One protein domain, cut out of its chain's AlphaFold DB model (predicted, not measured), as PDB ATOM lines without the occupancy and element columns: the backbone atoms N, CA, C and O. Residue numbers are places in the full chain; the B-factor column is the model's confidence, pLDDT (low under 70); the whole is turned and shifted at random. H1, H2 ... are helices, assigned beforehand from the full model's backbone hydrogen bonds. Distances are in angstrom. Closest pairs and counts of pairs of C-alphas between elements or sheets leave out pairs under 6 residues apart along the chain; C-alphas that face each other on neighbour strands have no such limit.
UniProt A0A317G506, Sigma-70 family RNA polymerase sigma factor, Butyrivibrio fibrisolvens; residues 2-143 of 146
ATOM      1  N   ASN A   2      56.386 100.081 158.091       85.94
ATOM      2  CA  ASN A   2      55.378 101.129 158.211       85.94
ATOM      3  C   ASN A   2      54.604 101.312 156.887       85.94
ATOM      4  O   ASN A   2      54.897 100.656 155.884       85.94
ATOM      5  N   GLU A   3      53.580 102.165 156.887       84.44
ATOM      6  CA  GLU A   3      52.702 102.336 155.722       84.44
ATOM      7  C   GLU A   3      53.402 103.006 154.530       84.44
ATOM      8  O   GLU A   3      53.170 102.622 153.385       84.44
ATOM      9  N   SER A   4      54.319 103.940 154.796       82.44
ATOM     10  CA  SER A   4      55.140 104.584 153.764       82.44
ATOM     11  C   SER A   4      56.021 103.564 153.042       82.44
ATOM     12  O   SER A   4      56.064 103.522 151.819       82.44
ATOM     13  N   GLU A   5      56.671 102.680 153.797       79.94
ATOM     14  CA  GLU A   5      57.535 101.635 153.253       79.94
ATOM     15  C   GLU A   5      56.746 100.612 152.425       79.94
ATOM     16  O   GLU A   5      57.236 100.140 151.403       79.94
ATOM     17  N   LYS A   6      55.514 100.267 152.832       83.62
ATOM     18  CA  LYS A   6      54.644  99.386 152.032       83.62
ATOM     19  C   LYS A   6      54.299  99.998 150.681       83.62
ATOM     20  O   LYS A   6      54.307  99.255 149.698       83.62
ATOM     21  N   ARG A   7      53.992 101.300 150.647       85.19
ATOM     22  CA  ARG A   7      53.710 102.033 149.405       85.19
ATOM     23  C   ARG A   7      54.934 102.074 148.504       85.19
ATOM     24  O   ARG A   7      54.820 101.730 147.339       85.19
ATOM     25  N   GLU A   8      56.106 102.360 149.063       84.00
ATOM     26  CA  GLU A   8      57.368 102.369 148.318       84.00
ATOM     27  C   GLU A   8      57.660 101.005 147.665       84.00
ATOM     28  O   GLU A   8      57.964 100.932 146.481       84.00
ATOM     29  N   VAL A   9      57.510  99.890 148.401       82.06
ATOM     30  CA  VAL A   9      57.689  98.539 147.821       82.06
ATOM     31  C   VAL A   9      56.712  98.290 146.673       82.06
ATOM     32  O   VAL A   9      57.054  97.648 145.683       82.06
ATOM     33  N   GLU A  10      55.473  98.735 146.844       85.88
ATOM     34  CA  GLU A  10      54.422  98.556 145.856       85.88
ATOM     35  C   GLU A  10      54.699  99.375 144.590       85.88
ATOM     36  O   GLU A  10      54.626  98.829 143.491       85.88
ATOM     37  N   GLU A  11      55.106 100.634 144.730       85.62
ATOM     38  CA  GLU A  11      55.534 101.488 143.618       85.62
ATOM     39  C   GLU A  11      56.745 100.907 142.878       85.62
ATOM     40  O   GLU A  11      56.719 100.829 141.645       85.62
ATOM     41  N   ASP A  12      57.756 100.425 143.611       82.75
ATOM     42  CA  ASP A  12      58.934  99.760 143.043       82.75
ATOM     43  C   ASP A  12      58.537  98.506 142.247       82.75
ATOM     44  O   ASP A  12      59.014  98.285 141.131       82.75
ATOM     45  N   PHE A  13      57.647  97.679 142.807       82.50
ATOM     46  CA  PHE A  13      57.181  96.451 142.164       82.50
ATOM     47  C   PHE A  13      56.348  96.749 140.912       82.50
ATOM     48  O   PHE A  13      56.521  96.101 139.878       82.50
ATOM     49  N   TRP A  14      55.496  97.774 140.957       84.75
ATOM     50  CA  TRP A  14      54.728  98.200 139.789       84.75
ATOM     51  C   TRP A  14      55.591  98.805 138.695       84.75
ATOM     52  O   TRP A  14      55.357  98.534 137.517       84.75
ATOM     53  N   LYS A  15      56.601  99.594 139.064       83.62
ATOM     54  CA  LYS A  15      57.587 100.105 138.115       83.62
ATOM     55  C   LYS A  15      58.330  98.954 137.442       83.62
ATOM     56  O   LYS A  15      58.370  98.908 136.219       83.62
ATOM     57  N   PHE A  16      58.805  97.985 138.223       82.56
ATOM     58  CA  PHE A  16      59.435  96.773 137.705       82.56
ATOM     59  C   PHE A  16      58.549  96.030 136.690       82.56
ATOM     60  O   PHE A  16      59.020  95.685 135.606       82.56
ATOM     61  N   MET A  17      57.270  95.809 137.011       79.62
ATOM     62  CA  MET A  17      56.337  95.115 136.115       79.62
ATOM     63  C   MET A  17      56.113  95.891 134.811       79.62
ATOM     64  O   MET A  17      56.204  95.304 133.734       79.62
ATOM     65  N   ARG A  18      55.873  97.208 134.887       80.44
ATOM     66  CA  ARG A  18      55.686  98.061 133.701       80.44
ATOM     67  C   ARG A  18      56.921  98.089 132.811       80.44
ATOM     68  O   ARG A  18      56.794  97.886 131.607       80.44
ATOM     69  N   ASP A  19      58.097  98.299 133.398       76.62
ATOM     70  CA  ASP A  19      59.356  98.336 132.654       76.62
ATOM     71  C   ASP A  19      59.585  96.993 131.947       76.62
ATOM     72  O   ASP A  19      59.884  96.966 130.755       76.62
ATOM     73  N   SER A  20      59.360  95.873 132.644       73.88
ATOM     74  CA  SER A  20      59.521  94.526 132.080       73.88
ATOM     75  C   SER A  20      58.572  94.274 130.904       73.88
ATOM     76  O   SER A  20      59.014  93.832 129.845       73.88
ATOM     77  N   ILE A  21      57.288  94.618 131.050       71.69
ATOM     78  CA  ILE A  21      56.283  94.479 129.985       71.69
ATOM     79  C   ILE A  21      56.644  95.359 128.781       71.69
ATOM     80  O   ILE A  21      56.591  94.898 127.641       71.69
ATOM     81  N   TRP A  22      57.083  96.597 129.018       71.44
ATOM     82  CA  TRP A  22      57.522  97.499 127.956       71.44
ATOM     83  C   TRP A  22      58.755  96.969 127.212       71.44
ATOM     84  O   TRP A  22      58.792  97.000 125.981       71.44
ATOM     85  N   TYR A  23      59.752  96.438 127.930       67.56
ATOM     86  CA  TYR A  23      60.924  95.819 127.305       67.56
ATOM     87  C   TYR A  23      60.538  94.601 126.457       67.56
ATOM     88  O   TYR A  23      61.075  94.442 125.360       67.56
ATOM     89  N   CYS A  24      59.585  93.779 126.912       65.38
ATOM     90  CA  CYS A  24      59.046  92.677 126.115       65.38
ATOM     91  C   CYS A  24      58.365  93.163 124.849       65.38
ATOM     92  O   CYS A  24      58.740  92.713 123.769       65.38
ATOM     93  N   ALA A  25      57.424  94.103 124.968       63.59
ATOM     94  CA  ALA A  25      56.726  94.672 123.823       63.59
ATOM     95  C   ALA A  25      57.733  95.229 122.807       63.59
ATOM     96  O   ALA A  25      57.712  94.854 121.640       63.59
ATOM     97  N   ARG A  26      58.719  96.010 123.270       63.97
ATOM     98  CA  ARG A  26      59.790  96.547 122.423       63.97
ATOM     99  C   ARG A  26      60.611  95.454 121.735       63.97
ATOM    100  O   ARG A  26      60.949  95.605 120.563       63.97
ATOM    101  N   ASN A  27      60.976  94.384 122.437       60.72
ATOM    102  CA  ASN A  27      61.766  93.291 121.864       60.72
ATOM    103  C   ASN A  27      60.961  92.463 120.856       60.72
ATOM    104  O   ASN A  27      61.507  92.088 119.819       60.72
ATOM    105  N   VAL A  28      59.672  92.229 121.120       58.16
ATOM    106  CA  VAL A  28      58.748  91.580 120.182       58.16
ATOM    107  C   VAL A  28      58.593  92.440 118.930       58.16
ATOM    108  O   VAL A  28      58.831  91.932 117.840       58.16
ATOM    109  N   THR A  29      58.338  93.747 119.061       56.00
ATOM    110  CA  THR A  29      58.262  94.665 117.911       56.00
ATOM    111  C   THR A  29      59.570  94.687 117.122       56.00
ATOM    112  O   THR A  29      59.544  94.591 115.903       56.00
ATOM    113  N   ARG A  30      60.738  94.740 117.780       56.22
ATOM    114  CA  ARG A  30      62.039  94.696 117.082       56.22
ATOM    115  C   ARG A  30      62.254  93.389 116.323       56.22
ATOM    116  O   ARG A  30      62.778  93.429 115.213       56.22
ATOM    117  N   SER A  31      61.885  92.256 116.915       53.59
ATOM    118  CA  SER A  31      62.003  90.939 116.283       53.59
ATOM    119  C   SER A  31      61.028  90.784 115.119       53.59
ATOM    120  O   SER A  31      61.441  90.311 114.062       53.59
ATOM    121  N   ALA A  32      59.784  91.245 115.279       51.34
ATOM    122  CA  ALA A  32      58.776  91.288 114.223       51.34
ATOM    123  C   ALA A  32      59.245  92.178 113.066       51.34
ATOM    124  O   ALA A  32      59.370  91.692 111.947       51.34
ATOM    125  N   SER A  33      59.678  93.414 113.340       52.91
ATOM    126  CA  SER A  33      60.243  94.303 112.318       52.91
ATOM    127  C   SER A  33      61.492  93.721 111.648       52.91
ATOM    128  O   SER A  33      61.709  93.935 110.462       52.91
ATOM    129  N   ALA A  34      62.345  92.982 112.366       56.09
ATOM    130  CA  ALA A  34      63.510  92.321 111.772       56.09
ATOM    131  C   ALA A  34      63.133  91.096 110.917       56.09
ATOM    132  O   ALA A  34      63.811  90.797 109.934       56.09
ATOM    133  N   ALA A  35      62.077  90.368 111.283       50.59
ATOM    134  CA  ALA A  35      61.529  89.272 110.491       50.59
ATOM    135  C   ALA A  35      60.827  89.797 109.229       50.59
ATOM    136  O   ALA A  35      61.124  89.326 108.136       50.59
ATOM    137  N   GLU A  36      60.011  90.844 109.350       49.44
ATOM    138  CA  GLU A  36      59.394  91.539 108.217       49.44
ATOM    139  C   GLU A  36      60.441  92.158 107.289       49.44
ATOM    140  O   GLU A  36      60.346  91.997 106.080       49.44
ATOM    141  N   ARG A  37      61.508  92.779 107.810       51.53
ATOM    142  CA  ARG A  37      62.639  93.260 106.987       51.53
ATOM    143  C   ARG A  37      63.300  92.148 106.174       51.53
ATOM    144  O   ARG A  37      63.702  92.387 105.043       51.53
ATOM    145  N   ARG A  38      63.418  90.941 106.735       53.38
ATOM    146  CA  ARG A  38      63.971  89.779 106.019       53.38
ATOM    147  C   ARG A  38      63.002  89.225 104.976       53.38
ATOM    148  O   ARG A  38      63.454  88.765 103.936       53.38
ATOM    149  N   ASN A  39      61.700  89.306 105.238       51.31
ATOM    150  CA  ASN A  39      60.664  88.715 104.389       51.31
ATOM    151  C   ASN A  39      60.075  89.686 103.344       51.31
ATOM    152  O   ASN A  39      59.451  89.230 102.395       51.31
ATOM    153  N   SER A  40      60.268  91.001 103.491       51.91
ATOM    154  CA  SER A  40      59.677  92.038 102.621       51.91
ATOM    155  C   SER A  40      60.502  92.379 101.376       51.91
ATOM    156  O   SER A  40      60.001  93.064 100.490       51.91
ATOM    157  N   GLY A  41      61.760  91.931 101.284       51.91
ATOM    158  CA  GLY A  41      62.626  92.204 100.127       51.91
ATOM    159  C   GLY A  41      63.014  93.681  99.934       51.91
ATOM    160  O   GLY A  41      63.548  94.039  98.887       51.91
ATOM    161  N   ILE A  42      62.758  94.544 100.922       47.72
ATOM    162  CA  ILE A  42      63.012  95.990 100.857       47.72
ATOM    163  C   ILE A  42      64.516  96.269 101.060       47.72
ATOM    164  O   ILE A  42      65.079  95.945 102.107       47.72
ATOM    165  N   SER A  43      65.173  96.877 100.060       47.12
ATOM    166  CA  SER A  43      66.591  97.286 100.123       47.12
ATOM    167  C   SER A  43      66.811  98.395 101.158       47.12
ATOM    168  O   SER A  43      66.039  99.351 101.239       47.12
ATOM    169  N   LEU A  44      67.921  98.313 101.896       45.69
ATOM    170  CA  LEU A  44      68.377  99.305 102.879       45.69
ATOM    171  C   LEU A  44      68.451 100.744 102.331       45.69
ATOM    172  O   LEU A  44      68.296 101.687 103.101       45.69
ATOM    173  N   GLU A  45      68.645 100.920 101.023       42.16
ATOM    174  CA  GLU A  45      68.754 102.234 100.366       42.16
ATOM    175  C   GLU A  45      67.414 102.987 100.327       42.16
ATOM    176  O   GLU A  45      67.376 104.205 100.511       42.16
ATOM    177  N   SER A  46      66.303 102.252 100.206       45.00
ATOM    178  CA  SER A  46      64.941 102.813 100.167       45.00
ATOM    179  C   SER A  46      64.446 103.344 101.521       45.00
ATOM    180  O   SER A  46      63.457 104.068 101.587       45.00
ATOM    181  N   LEU A  47      65.163 103.051 102.611       46.62
ATOM    182  CA  LEU A  47      64.873 103.569 103.952       46.62
ATOM    183  C   LEU A  47      65.451 104.972 104.200       46.62
ATOM    184  O   LEU A  47      65.075 105.607 105.185       46.62
ATOM    185  N   SER A  48      66.369 105.457 103.350       46.56
ATOM    186  CA  SER A  48      66.956 106.797 103.517       46.56
ATOM    187  C   SER A  48      65.979 107.925 103.155       46.56
ATOM    188  O   SER A  48      66.130 109.050 103.628       46.56
ATOM    189  N   GLU A  49      64.909 107.607 102.421       43.28
ATOM    190  CA  GLU A  49      63.852 108.538 102.020       43.28
ATOM    191  C   GLU A  49      62.652 108.502 102.987       43.28
ATOM    192  O   GLU A  49      61.520 108.241 102.600       43.28
ATOM    193  N   GLY A  50      62.901 108.736 104.281       44.91
ATOM    194  CA  GLY A  50      61.976 109.392 105.227       44.91
ATOM    195  C   GLY A  50      60.497 108.961 105.363       44.91
ATOM    196  O   GLY A  50      59.751 109.703 105.999       44.91
ATOM    197  N   SER A  51      60.032 107.828 104.829       42.25
ATOM    198  CA  SER A  51      58.588 107.578 104.625       42.25
ATOM    199  C   SER A  51      57.910 106.563 105.558       42.25
ATOM    200  O   SER A  51      56.755 106.217 105.340       42.25
ATOM    201  N   LEU A  52      58.541 106.121 106.649       44.00
ATOM    202  CA  LEU A  52      57.897 105.217 107.619       44.00
ATOM    203  C   LEU A  52      57.434 105.960 108.876       44.00
ATOM    204  O   LEU A  52      57.954 105.740 109.970       44.00
ATOM    205  N   ARG A  53      56.452 106.858 108.717       38.97
ATOM    206  CA  ARG A  53      55.688 107.385 109.861       38.97
ATOM    207  C   ARG A  53      54.459 106.556 110.214       38.97
ATOM    208  O   ARG A  53      54.102 106.551 111.381       38.97
ATOM    209  N   ASP A  54      53.901 105.792 109.282       41.56
ATOM    210  CA  ASP A  54      52.657 105.060 109.517       41.56
ATOM    211  C   ASP A  54      52.715 103.679 108.859       41.56
ATOM    212  O   ASP A  54      52.443 103.542 107.671       41.56
ATOM    213  N   TYR A  55      53.082 102.639 109.615       38.62
ATOM    214  CA  TYR A  55      52.731 101.268 109.238       38.62
ATOM    215  C   TYR A  55      52.703 100.353 110.465       38.62
ATOM    216  O   TYR A  55      53.744  99.944 110.976       38.62
ATOM    217  N   ILE A  56      51.499 100.027 110.935       41.97
ATOM    218  CA  ILE A  56      51.230  98.797 111.682       41.97
ATOM    219  C   ILE A  56      49.894  98.268 111.171       41.97
ATOM    220  O   ILE A  56      48.844  98.832 111.467       41.97
ATOM    221  N   ALA A  57      49.938  97.166 110.439       35.03
ATOM    222  CA  ALA A  57      48.801  96.273 110.316       35.03
ATOM    223  C   ALA A  57      49.346  94.853 110.433       35.03
ATOM    224  O   ALA A  57      49.825  94.276 109.462       35.03
ATOM    225  N   VAL A  58      49.321  94.326 111.655       42.53
ATOM    226  CA  VAL A  58      49.428  92.887 111.871       42.53
ATOM    227  C   VAL A  58      48.020  92.432 112.222       42.53
ATOM    228  O   VAL A  58      47.543  92.668 113.332       42.53
ATOM    229  N   GLU A  59      47.323  91.859 111.244       43.19
ATOM    230  CA  GLU A  59      46.115  91.086 111.509       43.19
ATOM    231  C   GLU A  59      46.528  89.856 112.322       43.19
ATOM    232  O   GLU A  59      47.115  88.921 111.785       43.19
ATOM    233  N   ASN A  60      46.261  89.874 113.626       43.22
ATOM    234  CA  ASN A  60      46.513  88.745 114.513       43.22
ATOM    235  C   ASN A  60      45.210  88.361 115.205       43.22
ATOM    236  O   ASN A  60      44.793  88.998 116.169       43.22
ATOM    237  N   SER A  61      44.577  87.289 114.737       42.53
ATOM    238  CA  SER A  61      43.638  86.529 115.559       42.53
ATOM    239  C   SER A  61      44.434  85.511 116.381       42.53
ATOM    240  O   SER A  61      44.395  84.315 116.093       42.53
ATOM    241  N   HIS A  62      45.213  85.979 117.355       49.69
ATOM    242  CA  HIS A  62      45.722  85.094 118.400       49.69
ATOM    243  C   HIS A  62      44.667  84.994 119.498       49.69
ATOM    244  O   HIS A  62      44.065  85.995 119.892       49.69
ATOM    245  N   GLU A  63      44.400  83.781 119.982       55.66
ATOM    246  CA  GLU A  63      43.577  83.633 121.177       55.66
ATOM    247  C   GLU A  63      44.307  84.314 122.339       55.66
ATOM    248  O   GLU A  63      45.495  84.085 122.560       55.66
ATOM    249  N   LEU A  64      43.600  85.154 123.097       59.53
ATOM    250  CA  LEU A  64      44.172  85.961 124.182       59.53
ATOM    251  C   LEU A  64      45.021  85.135 125.173       59.53
ATOM    252  O   LEU A  64      45.980  85.645 125.748       59.53
ATOM    253  N   GLY A  65      44.691  83.854 125.362       58.81
ATOM    254  CA  GLY A  65      45.489  82.925 126.167       58.81
ATOM    255  C   GLY A  65      46.908  82.712 125.624       58.81
ATOM    256  O   GLY A  65      47.866  82.788 126.392       58.81
ATOM    257  N   GLU A  66      47.063  82.528 124.310       61.38
ATOM    258  CA  GLU A  66      48.371  82.377 123.656       61.38
ATOM    259  C   GLU A  66      49.208  83.657 123.774       61.38
ATOM    260  O   GLU A  66      50.416  83.599 124.021       61.38
ATOM    261  N   GLU A  67      48.565  84.825 123.657       64.12
ATOM    262  CA  GLU A  67      49.232  86.117 123.829       64.12
ATOM    263  C   GLU A  67      49.765  86.288 125.255       64.12
ATOM    264  O   GLU A  67      50.922  86.672 125.445       64.12
ATOM    265  N   ILE A  68      48.955  85.959 126.267       64.81
ATOM    266  CA  ILE A  68      49.359  86.045 127.675       64.81
ATOM    267  C   ILE A  68      50.509  85.074 127.970       64.81
ATOM    268  O   ILE A  68      51.498  85.478 128.589       64.81
ATOM    269  N   GLU A  69      50.435  83.825 127.500       63.69
ATOM    270  CA  GLU A  69      51.522  82.852 127.663       63.69
ATOM    271  C   GLU A  69      52.827  83.331 127.013       63.69
ATOM    272  O   GLU A  69      53.907  83.234 127.609       63.69
ATOM    273  N   MET A  70      52.742  83.886 125.801       63.75
ATOM    274  CA  MET A  70      53.893  84.441 125.096       63.75
ATOM    275  C   MET A  70      54.494  85.629 125.859       63.75
ATOM    276  O   MET A  70      55.719  85.732 125.977       63.75
ATOM    277  N   ILE A  71      53.660  86.506 126.422       64.88
ATOM    278  CA  ILE A  71      54.107  87.630 127.253       64.88
ATOM    279  C   ILE A  71      54.790  87.123 128.526       64.88
ATOM    280  O   ILE A  71      55.891  87.582 128.830       64.88
ATOM    281  N   ILE A  72      54.216  86.147 129.237       64.12
ATOM    282  CA  ILE A  72      54.817  85.557 130.446       64.12
ATOM    283  C   ILE A  72      56.195  84.964 130.143       64.12
ATOM    284  O   ILE A  72      57.167  85.264 130.847       64.12
ATOM    285  N   ARG A  73      56.301  84.158 129.077       61.50
ATOM    286  CA  ARG A  73      57.576  83.567 128.648       61.50
ATOM    287  C   ARG A  73      58.605  84.651 128.336       61.50
ATOM    288  O   ARG A  73      59.740  84.548 128.789       61.50
ATOM    289  N   ASN A  74      58.209  85.707 127.624       61.03
ATOM    290  CA  ASN A  74      59.112  86.779 127.209       61.03
ATOM    291  C   ASN A  74      59.505  87.739 128.340       61.03
ATOM    292  O   ASN A  74      60.629  88.245 128.320       61.03
ATOM    293  N   ILE A  75      58.647  87.956 129.346       62.69
ATOM    294  CA  ILE A  75      58.982  88.742 130.551       62.69
ATOM    295  C   ILE A  75      60.201  88.147 131.242       62.69
ATOM    296  O   ILE A  75      61.123  88.879 131.598       62.69
ATOM    297  N   ARG A  76      60.287  86.819 131.310       54.41
ATOM    298  CA  ARG A  76      61.435  86.122 131.897       54.41
ATOM    299  C   ARG A  76      62.771  86.443 131.216       54.41
ATOM    300  O   ARG A  76      63.794  86.493 131.888       54.41
ATOM    301  N   PHE A  77      62.766  86.698 129.907       49.94
ATOM    302  CA  PHE A  77      63.968  87.030 129.131       49.94
ATOM    303  C   PHE A  77      64.301  88.533 129.123       49.94
ATOM    304  O   PHE A  77      65.426  88.904 128.789       49.94
ATOM    305  N   ALA A  78      63.347  89.401 129.479       49.47
ATOM    306  CA  ALA A  78      63.521  90.857 129.494       49.47
ATOM    307  C   ALA A  78      63.869  91.433 130.877       49.47
ATOM    308  O   ALA A  78      64.331  92.574 130.967       49.47
ATOM    309  N   ILE A  79      63.663  90.669 131.953       53.06
ATOM    310  CA  ILE A  79      63.988  91.102 133.312       53.06
ATOM    311  C   ILE A  79      65.513  91.230 133.470       53.06
ATOM    312  O   ILE A  79      66.241  90.241 133.548       53.06
ATOM    313  N   LYS A  80      66.006  92.473 133.563       47.38
ATOM    314  CA  LYS A  80      67.344  92.761 134.105       47.38
ATOM    315  C   LYS A  80      67.401  92.335 135.580       47.38
ATOM    316  O   LYS A  80      66.440  92.494 136.331       47.38
ATOM    317  N   SER A  81      68.517  91.725 135.968       47.44
ATOM    318  CA  SER A  81      68.644  90.818 137.116       47.44
ATOM    319  C   SER A  81      68.705  91.453 138.519       47.44
ATOM    320  O   SER A  81      69.092  90.779 139.470       47.44
ATOM    321  N   ASP A  82      68.317  92.711 138.721       53.91
ATOM    322  CA  ASP A  82      68.618  93.456 139.956       53.91
ATOM    323  C   ASP A  82      67.420  93.719 140.905       53.91
ATOM    324  O   ASP A  82      67.607  93.891 142.120       53.91
ATOM    325  N   GLY A  83      66.174  93.645 140.432       64.62
ATOM    326  CA  GLY A  83      64.994  94.050 141.219       64.62
ATOM    327  C   GLY A  83      64.191  92.909 141.855       64.62
ATOM    328  O   GLY A  83      64.440  92.491 142.992       64.62
ATOM    329  N   PHE A  84      63.191  92.431 141.111       74.44
ATOM    330  CA  PHE A  84      62.143  91.498 141.552       74.44
ATOM    331  C   PHE A  84      62.012  90.253 140.653       74.44
ATOM    332  O   PHE A  84      60.992  89.573 140.710       74.44
ATOM    333  N   GLY A  85      63.021  89.937 139.833       74.44
ATOM    334  CA  GLY A  85      62.961  88.801 138.899       74.44
ATOM    335  C   GLY A  85      62.692  87.452 139.571       74.44
ATOM    336  O   GLY A  85      61.787  86.734 139.174       74.44
ATOM    337  N   ASP A  86      63.383  87.171 140.671       77.94
ATOM    338  CA  ASP A  86      63.127  86.029 141.559       77.94
ATOM    339  C   ASP A  86      61.723  86.039 142.190       77.94
ATOM    340  O   ASP A  86      61.132  84.983 142.393       77.94
ATOM    341  N   VAL A  87      61.163  87.208 142.523       83.06
ATOM    342  CA  VAL A  87      59.786  87.301 143.027       83.06
ATOM    343  C   VAL A  87      58.826  86.901 141.929       83.06
ATOM    344  O   VAL A  87      57.940  86.098 142.197       83.06
ATOM    345  N   PHE A  88      59.032  87.420 140.717       81.88
ATOM    346  CA  PHE A  88      58.227  87.089 139.549       81.88
ATOM    347  C   PHE A  88      58.327  85.600 139.189       81.88
ATOM    348  O   PHE A  88      57.301  84.958 138.985       81.88
ATOM    349  N   ASP A  89      59.529  85.018 139.199       81.12
ATOM    350  CA  ASP A  89      59.744  83.585 138.956       81.12
ATOM    351  C   ASP A  89      59.015  82.696 139.980       81.12
ATOM    352  O   ASP A  89      58.524  81.627 139.624       81.12
ATOM    353  N   ASN A  90      58.893  83.153 141.231       83.81
ATOM    354  CA  ASN A  90      58.198  82.447 142.316       83.81
ATOM    355  C   ASN A  90      56.677  82.712 142.369       83.81
ATOM    356  O   ASN A  90      55.987  82.286 143.309       83.81
ATOM    357  N   LEU A  91      56.130  83.450 141.404       84.94
ATOM    358  CA  LEU A  91      54.688  83.539 141.208       84.94
ATOM    359  C   LEU A  91      54.175  82.281 140.508       84.94
ATOM    360  O   LEU A  91      54.834  81.721 139.635       84.94
ATOM    361  N   THR A  92      52.970  81.856 140.871       88.06
ATOM    362  CA  THR A  92      52.239  80.865 140.070       88.06
ATOM    363  C   THR A  92      51.862  81.471 138.718       88.06
ATOM    364  O   THR A  92      51.738  82.690 138.606       88.06
ATOM    365  N   GLU A  93      51.619  80.643 137.702       83.75
ATOM    366  CA  GLU A  93      51.192  81.140 136.384       83.75
ATOM    367  C   GLU A  93      49.931  82.011 136.489       83.75
ATOM    368  O   GLU A  93      49.925  83.135 135.999       83.75
ATOM    369  N   ARG A  94      48.933  81.598 137.283       84.94
ATOM    370  CA  ARG A  94      47.723  82.404 137.535       84.94
ATOM    371  C   ARG A  94      48.006  83.759 138.189       84.94
ATOM    372  O   ARG A  94      47.343  84.745 137.879       84.94
ATOM    373  N   GLU A  95      48.990  83.826 139.085       88.00
ATOM    374  CA  GLU A  95      49.422  85.101 139.668       88.00
ATOM    375  C   GLU A  95      50.086  85.999 138.617       88.00
ATOM    376  O   GLU A  95      49.803  87.196 138.587       88.00
ATOM    377  N   LYS A  96      50.926  85.435 137.740       85.44
ATOM    378  CA  LYS A  96      51.577  86.179 136.651       85.44
ATOM    379  C   LYS A  96      50.548  86.722 135.662       85.44
ATOM    380  O   LYS A  96      50.573  87.916 135.387       85.44
ATOM    381  N   GLU A  97      49.630  85.878 135.192       83.62
ATOM    382  CA  GLU A  97      48.549  86.246 134.267       83.62
ATOM    383  C   GLU A  97      47.729  87.424 134.810       83.62
ATOM    384  O   GLU A  97      47.613  88.460 134.157       83.62
ATOM    385  N   ALA A  98      47.222  87.307 136.044       87.69
ATOM    386  CA  ALA A  98      46.412  88.352 136.666       87.69
ATOM    387  C   ALA A  98      47.193  89.667 136.851       87.69
ATOM    388  O   ALA A  98      46.653  90.750 136.621       87.69
ATOM    389  N   LEU A  99      48.471  89.592 137.239       86.38
ATOM    390  CA  LEU A  99      49.323  90.773 137.401       86.38
ATOM    391  C   LEU A  99      49.650  91.446 136.066       86.38
ATOM    392  O   LEU A  99      49.675  92.672 136.002       86.38
ATOM    393  N   ILE A 100      49.883  90.675 135.003       83.19
ATOM    394  CA  ILE A 100      50.142  91.207 133.661       83.19
ATOM    395  C   ILE A 100      48.886  91.869 133.099       83.19
ATOM    396  O   ILE A 100      48.973  92.992 132.613       83.19
ATOM    397  N   LEU A 101      47.719  91.231 133.214       81.81
ATOM    398  CA  LEU A 101      46.453  91.815 132.763       81.81
ATOM    399  C   LEU A 101      46.128  93.117 133.501       81.81
ATOM    400  O   LEU A 101      45.708  94.094 132.883       81.81
ATOM    401  N   PHE A 102      46.392  93.169 134.807       86.81
ATOM    402  CA  PHE A 102      46.177  94.377 135.597       86.81
ATOM    403  C   PHE A 102      47.189  95.487 135.264       86.81
ATOM    404  O   PHE A 102      46.808  96.625 135.013       86.81
ATOM    405  N   VAL A 103      48.492  95.183 135.272       82.50
ATOM    406  CA  VAL A 103      49.556  96.200 135.154       82.50
ATOM    407  C   VAL A 103      49.861  96.568 133.706       82.50
ATOM    408  O   VAL A 103      50.106  97.734 133.410       82.50
ATOM    409  N   GLY A 104      49.906  95.572 132.825       74.31
ATOM    410  CA  GLY A 104      50.260  95.734 131.417       74.31
ATOM    411  C   GLY A 104      49.107  96.225 130.560       74.31
ATOM    412  O   GLY A 104      49.328  97.030 129.663       74.31
ATOM    413  N   PHE A 105      47.892  95.761 130.857       77.12
ATOM    414  CA  PHE A 105      46.713  96.015 130.025       77.12
ATOM    415  C   PHE A 105      45.635  96.855 130.716       77.12
ATOM    416  O   PHE A 105      44.690  97.283 130.064       77.12
ATOM    417  N   GLY A 106      45.775  97.133 132.017       79.62
ATOM    418  CA  GLY A 106      44.847  97.997 132.748       79.62
ATOM    419  C   GLY A 106      43.466  97.385 132.989       79.62
ATOM    420  O   GLY A 106      42.531  98.128 133.283       79.62
ATOM    421  N   TYR A 107      43.315  96.061 132.872       83.50
ATOM    422  CA  TYR A 107      42.036  95.403 133.131       83.50
ATOM    423  C   TYR A 107      41.640  95.490 134.611       83.50
ATOM    424  O   TYR A 107      42.467  95.324 135.513       83.50
ATOM    425  N   ASP A 108      40.346  95.695 134.859       91.25
ATOM    426  CA  ASP A 108      39.761  95.566 136.191       91.25
ATOM    427  C   ASP A 108      39.586  94.092 136.604       91.25
ATOM    428  O   ASP A 108      39.738  93.162 135.808       91.25
ATOM    429  N   PHE A 109      39.291  93.853 137.885       93.12
ATOM    430  CA  PHE A 109      39.189  92.490 138.416       93.12
ATOM    431  C   PHE A 109      38.025  91.694 137.821       93.12
ATOM    432  O   PHE A 109      38.137  90.475 137.697       93.12
ATOM    433  N   ASP A 110      36.940  92.364 137.434       91.25
ATOM    434  CA  ASP A 110      35.792  91.720 136.800       91.25
ATOM    435  C   ASP A 110      36.148  91.208 135.402       91.25
ATOM    436  O   ASP A 110      35.839  90.068 135.047       91.25
ATOM    437  N   SER A 111      36.862  92.022 134.625       86.25
ATOM    438  CA  SER A 111      37.361  91.668 133.297       86.25
ATOM    439  C   SER A 111      38.399  90.555 133.382       86.25
ATOM    440  O   SER A 111      38.295  89.570 132.656       86.25
ATOM    441  N   ILE A 112      39.346  90.646 134.322       86.12
ATOM    442  CA  ILE A 112      40.333  89.579 134.564       86.12
ATOM    443  C   ILE A 112      39.632  88.271 134.948       86.12
ATOM    444  O   ILE A 112      39.990  87.212 134.436       86.12
ATOM    445  N   GLY A 113      38.620  88.336 135.818       84.25
ATOM    446  CA  GLY A 113      37.839  87.172 136.226       84.25
ATOM    447  C   GLY A 113      37.184  86.468 135.039       84.25
ATOM    448  O   GLY A 113      37.340  85.259 134.870       84.25
ATOM    449  N   LYS A 114      36.530  87.236 134.161       84.38
ATOM    450  CA  LYS A 114      35.923  86.712 132.928       84.38
ATOM    451  C   LYS A 114      36.955  86.082 131.995       84.38
ATOM    452  O   LYS A 114      36.726  84.976 131.517       84.38
ATOM    453  N   LEU A 115      38.078  86.761 131.760       80.69
ATOM    454  CA  LEU A 115      39.121  86.307 130.836       80.69
ATOM    455  C   LEU A 115      39.814  85.024 131.308       80.69
ATOM    456  O   LEU A 115      40.107  84.150 130.499       80.69
ATOM    457  N   LEU A 116      40.066  84.902 132.612       82.88
ATOM    458  CA  LEU A 116      40.781  83.757 133.183       82.88
ATOM    459  C   LEU A 116      39.853  82.640 133.690       82.88
ATOM    460  O   LEU A 116      40.345  81.615 134.165       82.88
ATOM    461  N   GLY A 117      38.530  82.824 133.623       85.75
ATOM    462  CA  GLY A 117      37.555  81.869 134.158       85.75
ATOM    463  C   GLY A 117      37.607  81.738 135.685       85.75
ATOM    464  O   GLY A 117      37.442  80.643 136.223       85.75
ATOM    465  N   ILE A 118      37.873  82.839 136.396       89.81
ATOM    466  CA  ILE A 118      37.972  82.902 137.864       89.81
ATOM    467  C   ILE A 118      37.059  83.994 138.430       89.81
ATOM    468  O   ILE A 118      36.564  84.853 137.706       89.81
ATOM    469  N   THR A 119      36.846  84.003 139.747       94.56
ATOM    470  CA  THR A 119      36.092  85.093 140.381       94.56
ATOM    471  C   THR A 119      36.929  86.382 140.472       94.56
ATOM    472  O   THR A 119      38.158  86.304 140.608       94.56
ATOM    473  N   PRO A 120      36.296  87.571 140.461       92.62
ATOM    474  CA  PRO A 120      36.988  88.851 140.648       92.62
ATOM    475  C   PRO A 120      37.769  88.921 141.967       92.62
ATOM    476  O   PRO A 120      38.871  89.470 142.026       92.62
ATOM    477  N   GLU A 121      37.245  88.308 143.032       94.94
ATOM    478  CA  GLU A 121      37.926  88.191 144.325       94.94
ATOM    479  C   GLU A 121      39.235  87.416 144.189       94.94
ATOM    480  O   GLU A 121      40.253  87.805 144.752       94.94
ATOM    481  N   ARG A 122      39.240  86.354 143.383       91.50
ATOM    482  CA  ARG A 122      40.422  85.518 143.187       91.50
ATOM    483  C   ARG A 122      41.474  86.218 142.333       91.50
ATOM    484  O   ARG A 122      42.659  86.128 142.644       91.50
ATOM    485  N   ALA A 123      41.054  86.987 141.326       90.25
ATOM    486  CA  ALA A 123      41.942  87.892 140.589       90.25
ATOM    487  C   ALA A 123      42.588  88.936 141.521       90.25
ATOM    488  O   ALA A 123      43.796  89.190 141.458       90.25
ATOM    489  N   ARG A 124      41.796  89.501 142.438       91.75
ATOM    490  CA  ARG A 124      42.273  90.428 143.470       91.75
ATOM    491  C   ARG A 124      43.272  89.756 144.420       91.75
ATOM    492  O   ARG A 124      44.325  90.335 144.694       91.75
ATOM    493  N   ASP A 125      42.987  88.545 144.886       92.44
ATOM    494  CA  ASP A 125      43.880  87.784 145.765       92.44
ATOM    495  C   ASP A 125      45.223  87.496 145.092       92.44
ATOM    496  O   ASP A 125      46.276  87.695 145.702       92.44
ATOM    497  N   TYR A 126      45.214  87.105 143.815       90.56
ATOM    498  CA  TYR A 126      46.436  86.884 143.041       90.56
ATOM    499  C   TYR A 126      47.318  88.133 142.965       90.56
ATOM    500  O   TYR A 126      48.528  88.048 143.201       90.56
ATOM    501  N   LYS A 127      46.719  89.312 142.758       87.44
ATOM    502  CA  LYS A 127      47.444  90.589 142.823       87.44
ATOM    503  C   LYS A 127      48.100  90.797 144.195       87.44
ATOM    504  O   LYS A 127      49.294  91.100 144.282       87.44
ATOM    505  N   TYR A 128      47.334  90.657 145.277       88.12
ATOM    506  CA  TYR A 128      47.838  90.935 146.626       88.12
ATOM    507  C   TYR A 128      48.852  89.900 147.122       88.12
ATOM    508  O   TYR A 128      49.766  90.257 147.872       88.12
ATOM    509  N   ASN A 129      48.765  88.652 146.667       88.06
ATOM    510  CA  ASN A 129      49.765  87.627 146.948       88.06
ATOM    511  C   ASN A 129      51.117  87.963 146.307       88.06
ATOM    512  O   ASN A 129      52.150  87.845 146.976       88.06
ATOM    513  N   GLY A 130      51.123  88.477 145.072       82.94
ATOM    514  CA  GLY A 130      52.342  88.982 144.435       82.94
ATOM    515  C   GLY A 130      52.996  90.111 145.237       82.94
ATOM    516  O   GLY A 130      54.182  90.043 145.569       82.94
ATOM    517  N   LEU A 131      52.201  91.094 145.672       85.12
ATOM    518  CA  LEU A 131      52.682  92.177 146.539       85.12
ATOM    519  C   LEU A 131      53.217  91.668 147.881       85.12
ATOM    520  O   LEU A 131      54.237  92.152 148.373       85.12
ATOM    521  N   LYS A 132      52.556  90.678 148.489       88.62
ATOM    522  CA  LYS A 132      53.012  90.065 149.742       88.62
ATOM    523  C   LYS A 132      54.404  89.445 149.582       88.62
ATOM    524  O   LYS A 132      55.254  89.649 150.451       88.62
ATOM    525  N   LYS A 133      54.661  88.754 148.466       88.12
ATOM    526  CA  LYS A 133      55.972  88.164 148.142       88.12
ATOM    527  C   LYS A 133      57.039  89.242 147.897       88.12
ATOM    528  O   LYS A 133      58.131  89.150 148.459       88.12
ATOM    529  N   ALA A 134      56.708  90.315 147.173       84.44
ATOM    530  CA  ALA A 134      57.610  91.455 146.968       84.44
ATOM    531  C   ALA A 134      58.025  92.119 148.297       84.44
ATOM    532  O   ALA A 134      59.210  92.362 148.553       84.44
ATOM    533  N   ARG A 135      57.056  92.329 149.196       85.81
ATOM    534  CA  ARG A 135      57.279  92.857 150.554       85.81
ATOM    535  C   ARG A 135      58.158  91.934 151.397       85.81
ATOM    536  O   ARG A 135      59.057  92.414 152.089       85.81
ATOM    537  N   ALA A 136      57.939  90.621 151.325       86.19
ATOM    538  CA  ALA A 136      58.770  89.642 152.021       86.19
ATOM    539  C   ALA A 136      60.236  89.708 151.559       86.19
ATOM    540  O   ALA A 136      61.136  89.754 152.400       86.19
ATOM    541  N   LYS A 137      60.482  89.820 150.245       83.94
ATOM    542  CA  LYS A 137      61.839  89.952 149.695       83.94
ATOM    543  C   LYS A 137      62.558  91.212 150.188       83.94
ATOM    544  O   LYS A 137      63.700  91.121 150.642       83.94
ATOM    545  N   LYS A 138      61.909  92.384 150.128       80.31
ATOM    546  CA  LYS A 138      62.521  93.658 150.570       80.31
ATOM    547  C   LYS A 138      62.858  93.628 152.070       80.31
ATOM    548  O   LYS A 138      63.933  94.075 152.462       80.31
ATOM    549  N   ASN A 139      62.011  93.000 152.891       78.12
ATOM    550  CA  ASN A 139      62.295  92.779 154.314       78.12
ATOM    551  C   ASN A 139      63.463  91.806 154.560       78.12
ATOM    552  O   ASN A 139      64.264  92.042 155.462       78.12
ATOM    553  N   GLY A 140      63.581  90.736 153.767       75.62
ATOM    554  CA  GLY A 140      64.702  89.793 153.849       75.62
ATOM    555  C   GLY A 140      66.047  90.440 153.509       75.62
ATOM    556  O   GLY A 140      67.009  90.273 154.253       75.62
ATOM    557  N   ARG A 141      66.101  91.266 152.451       65.62
ATOM    558  CA  ARG A 141      67.312  92.028 152.083       65.62
ATOM    559  C   ARG A 141      67.786  92.960 153.204       65.62
ATOM    560  O   ARG A 141      68.984  93.050 153.439       65.62
ATOM    561  N   ARG A 142      66.865  93.616 153.922       61.75
ATOM    562  CA  ARG A 142      67.207  94.509 155.046       61.75
ATOM    563  C   ARG A 142      67.806  93.770 156.244       61.75
ATOM    564  O   ARG A 142      68.713  94.296 156.868       61.75
ATOM    565  N   LYS A 143      67.331  92.559 156.551       61.28
ATOM    566  CA  LYS A 143      67.878  91.755 157.660       61.28
ATOM    567  C   LYS A 143      69.313  91.289 157.423       61.28
ATOM    568  O   LYS A 143      70.028  91.110 158.392       61.28
TER     569      LYS A 143
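Overview. This is residues 2 to 143 of the 146 residues of the protein "Sigma-70 family RNA polymerase sigma factor" of Butyrivibrio fibrisolvens (UniProt A0A317G506). One very long helix, H1, makes the length of this loose domain, and H3, H5 and H7 pack crosswise on its residues 6 to 24, with H5 between H3 and H7. H6 packs on H5 and H7, short H4 packs on H7, and at the other end of H1 residues 33 to 57, with H2 among them, stick out from this body. The printed part has 142 residues with seven named helices, H1 to H7 in order along the chain, and no named strand, an all helix class. The whole is loose, with a radius of gyration of the C-alphas of 18.6 A, and elongated, spanning 59 by 36 by 22 A.

Along the chain. H1, residues 3 to 39, begins with C-alpha 3 at (52.702, 102.336, 155.722) and is 53.7 A long from first to last C-alpha. H2 is residues 44 to 47. H3, residues 64 to 78, is 20.7 A long and begins with C-alpha 64 at (44.172, 85.961, 124.182). H4 is residues 85 to 89, H5 is residues 93 to 105, 16.8 A long, and H6 is residues 109 to 116, 10.3 A long. H7, residues 120 to 143, is 35.4 A long and ends with C-alpha 143 at (67.878, 91.755, 157.660).

Arrangement. H1 touches H7 with residues 6 to 13 alone, about perpendicular at 72 degrees, only just past steep; the closest C-alphas, those of Val 9 and Arg 135, are 6.3 A apart. Residues 14 to 21 of H1 touch H5 at 83 degrees, about perpendicular, closest at the C-alphas of Ile 21 and Gly 104, 6.3 A. Residues 20 to 24 touch H3 at 78 degrees, about perpendicular, closest at the C-alphas of Cys 24 and Ala 78, 5.9 A. H5 touches H3 at 89 degrees, about perpendicular, with the C-alphas of Ile 68 and Glu 97 closest, 6.6 A. H5 touches H7 at 83 degrees, about perpendicular, with the C-alphas of Glu 95 and Tyr 126 closest, 4.8 A. H6 touches H5 at a steep tilt of 55 degrees, opposite ways, with the C-alphas of Ala 98 and Ile 112 closest, 6.5 A. H6 also touches H7, with the C-alphas of Phe 109 and Pro 120 closest, 4.8 A. H4 touches H7, with the C-alphas of Val 87 and Ala 134 closest, 6.1 A. H2 touches no helix, and H3 and H7 are apart. Every O i to N i+4 pair is within hydrogen-bond range in H1, H4, H5, H6 and H7; in H3 it is 9 of 11, and H2 is too short for such a pair.

Size, cuts and confidence. The two C-alphas farthest apart, those of Asn 2 and Glu 45, are 59.4 A apart. The printed part has no cut. The link from H2 to H3, residues 48 to 63, is long. Residues 23 to 83 and 141 to 143 have pLDDT under 70, and the mean of the printed part is 70.1.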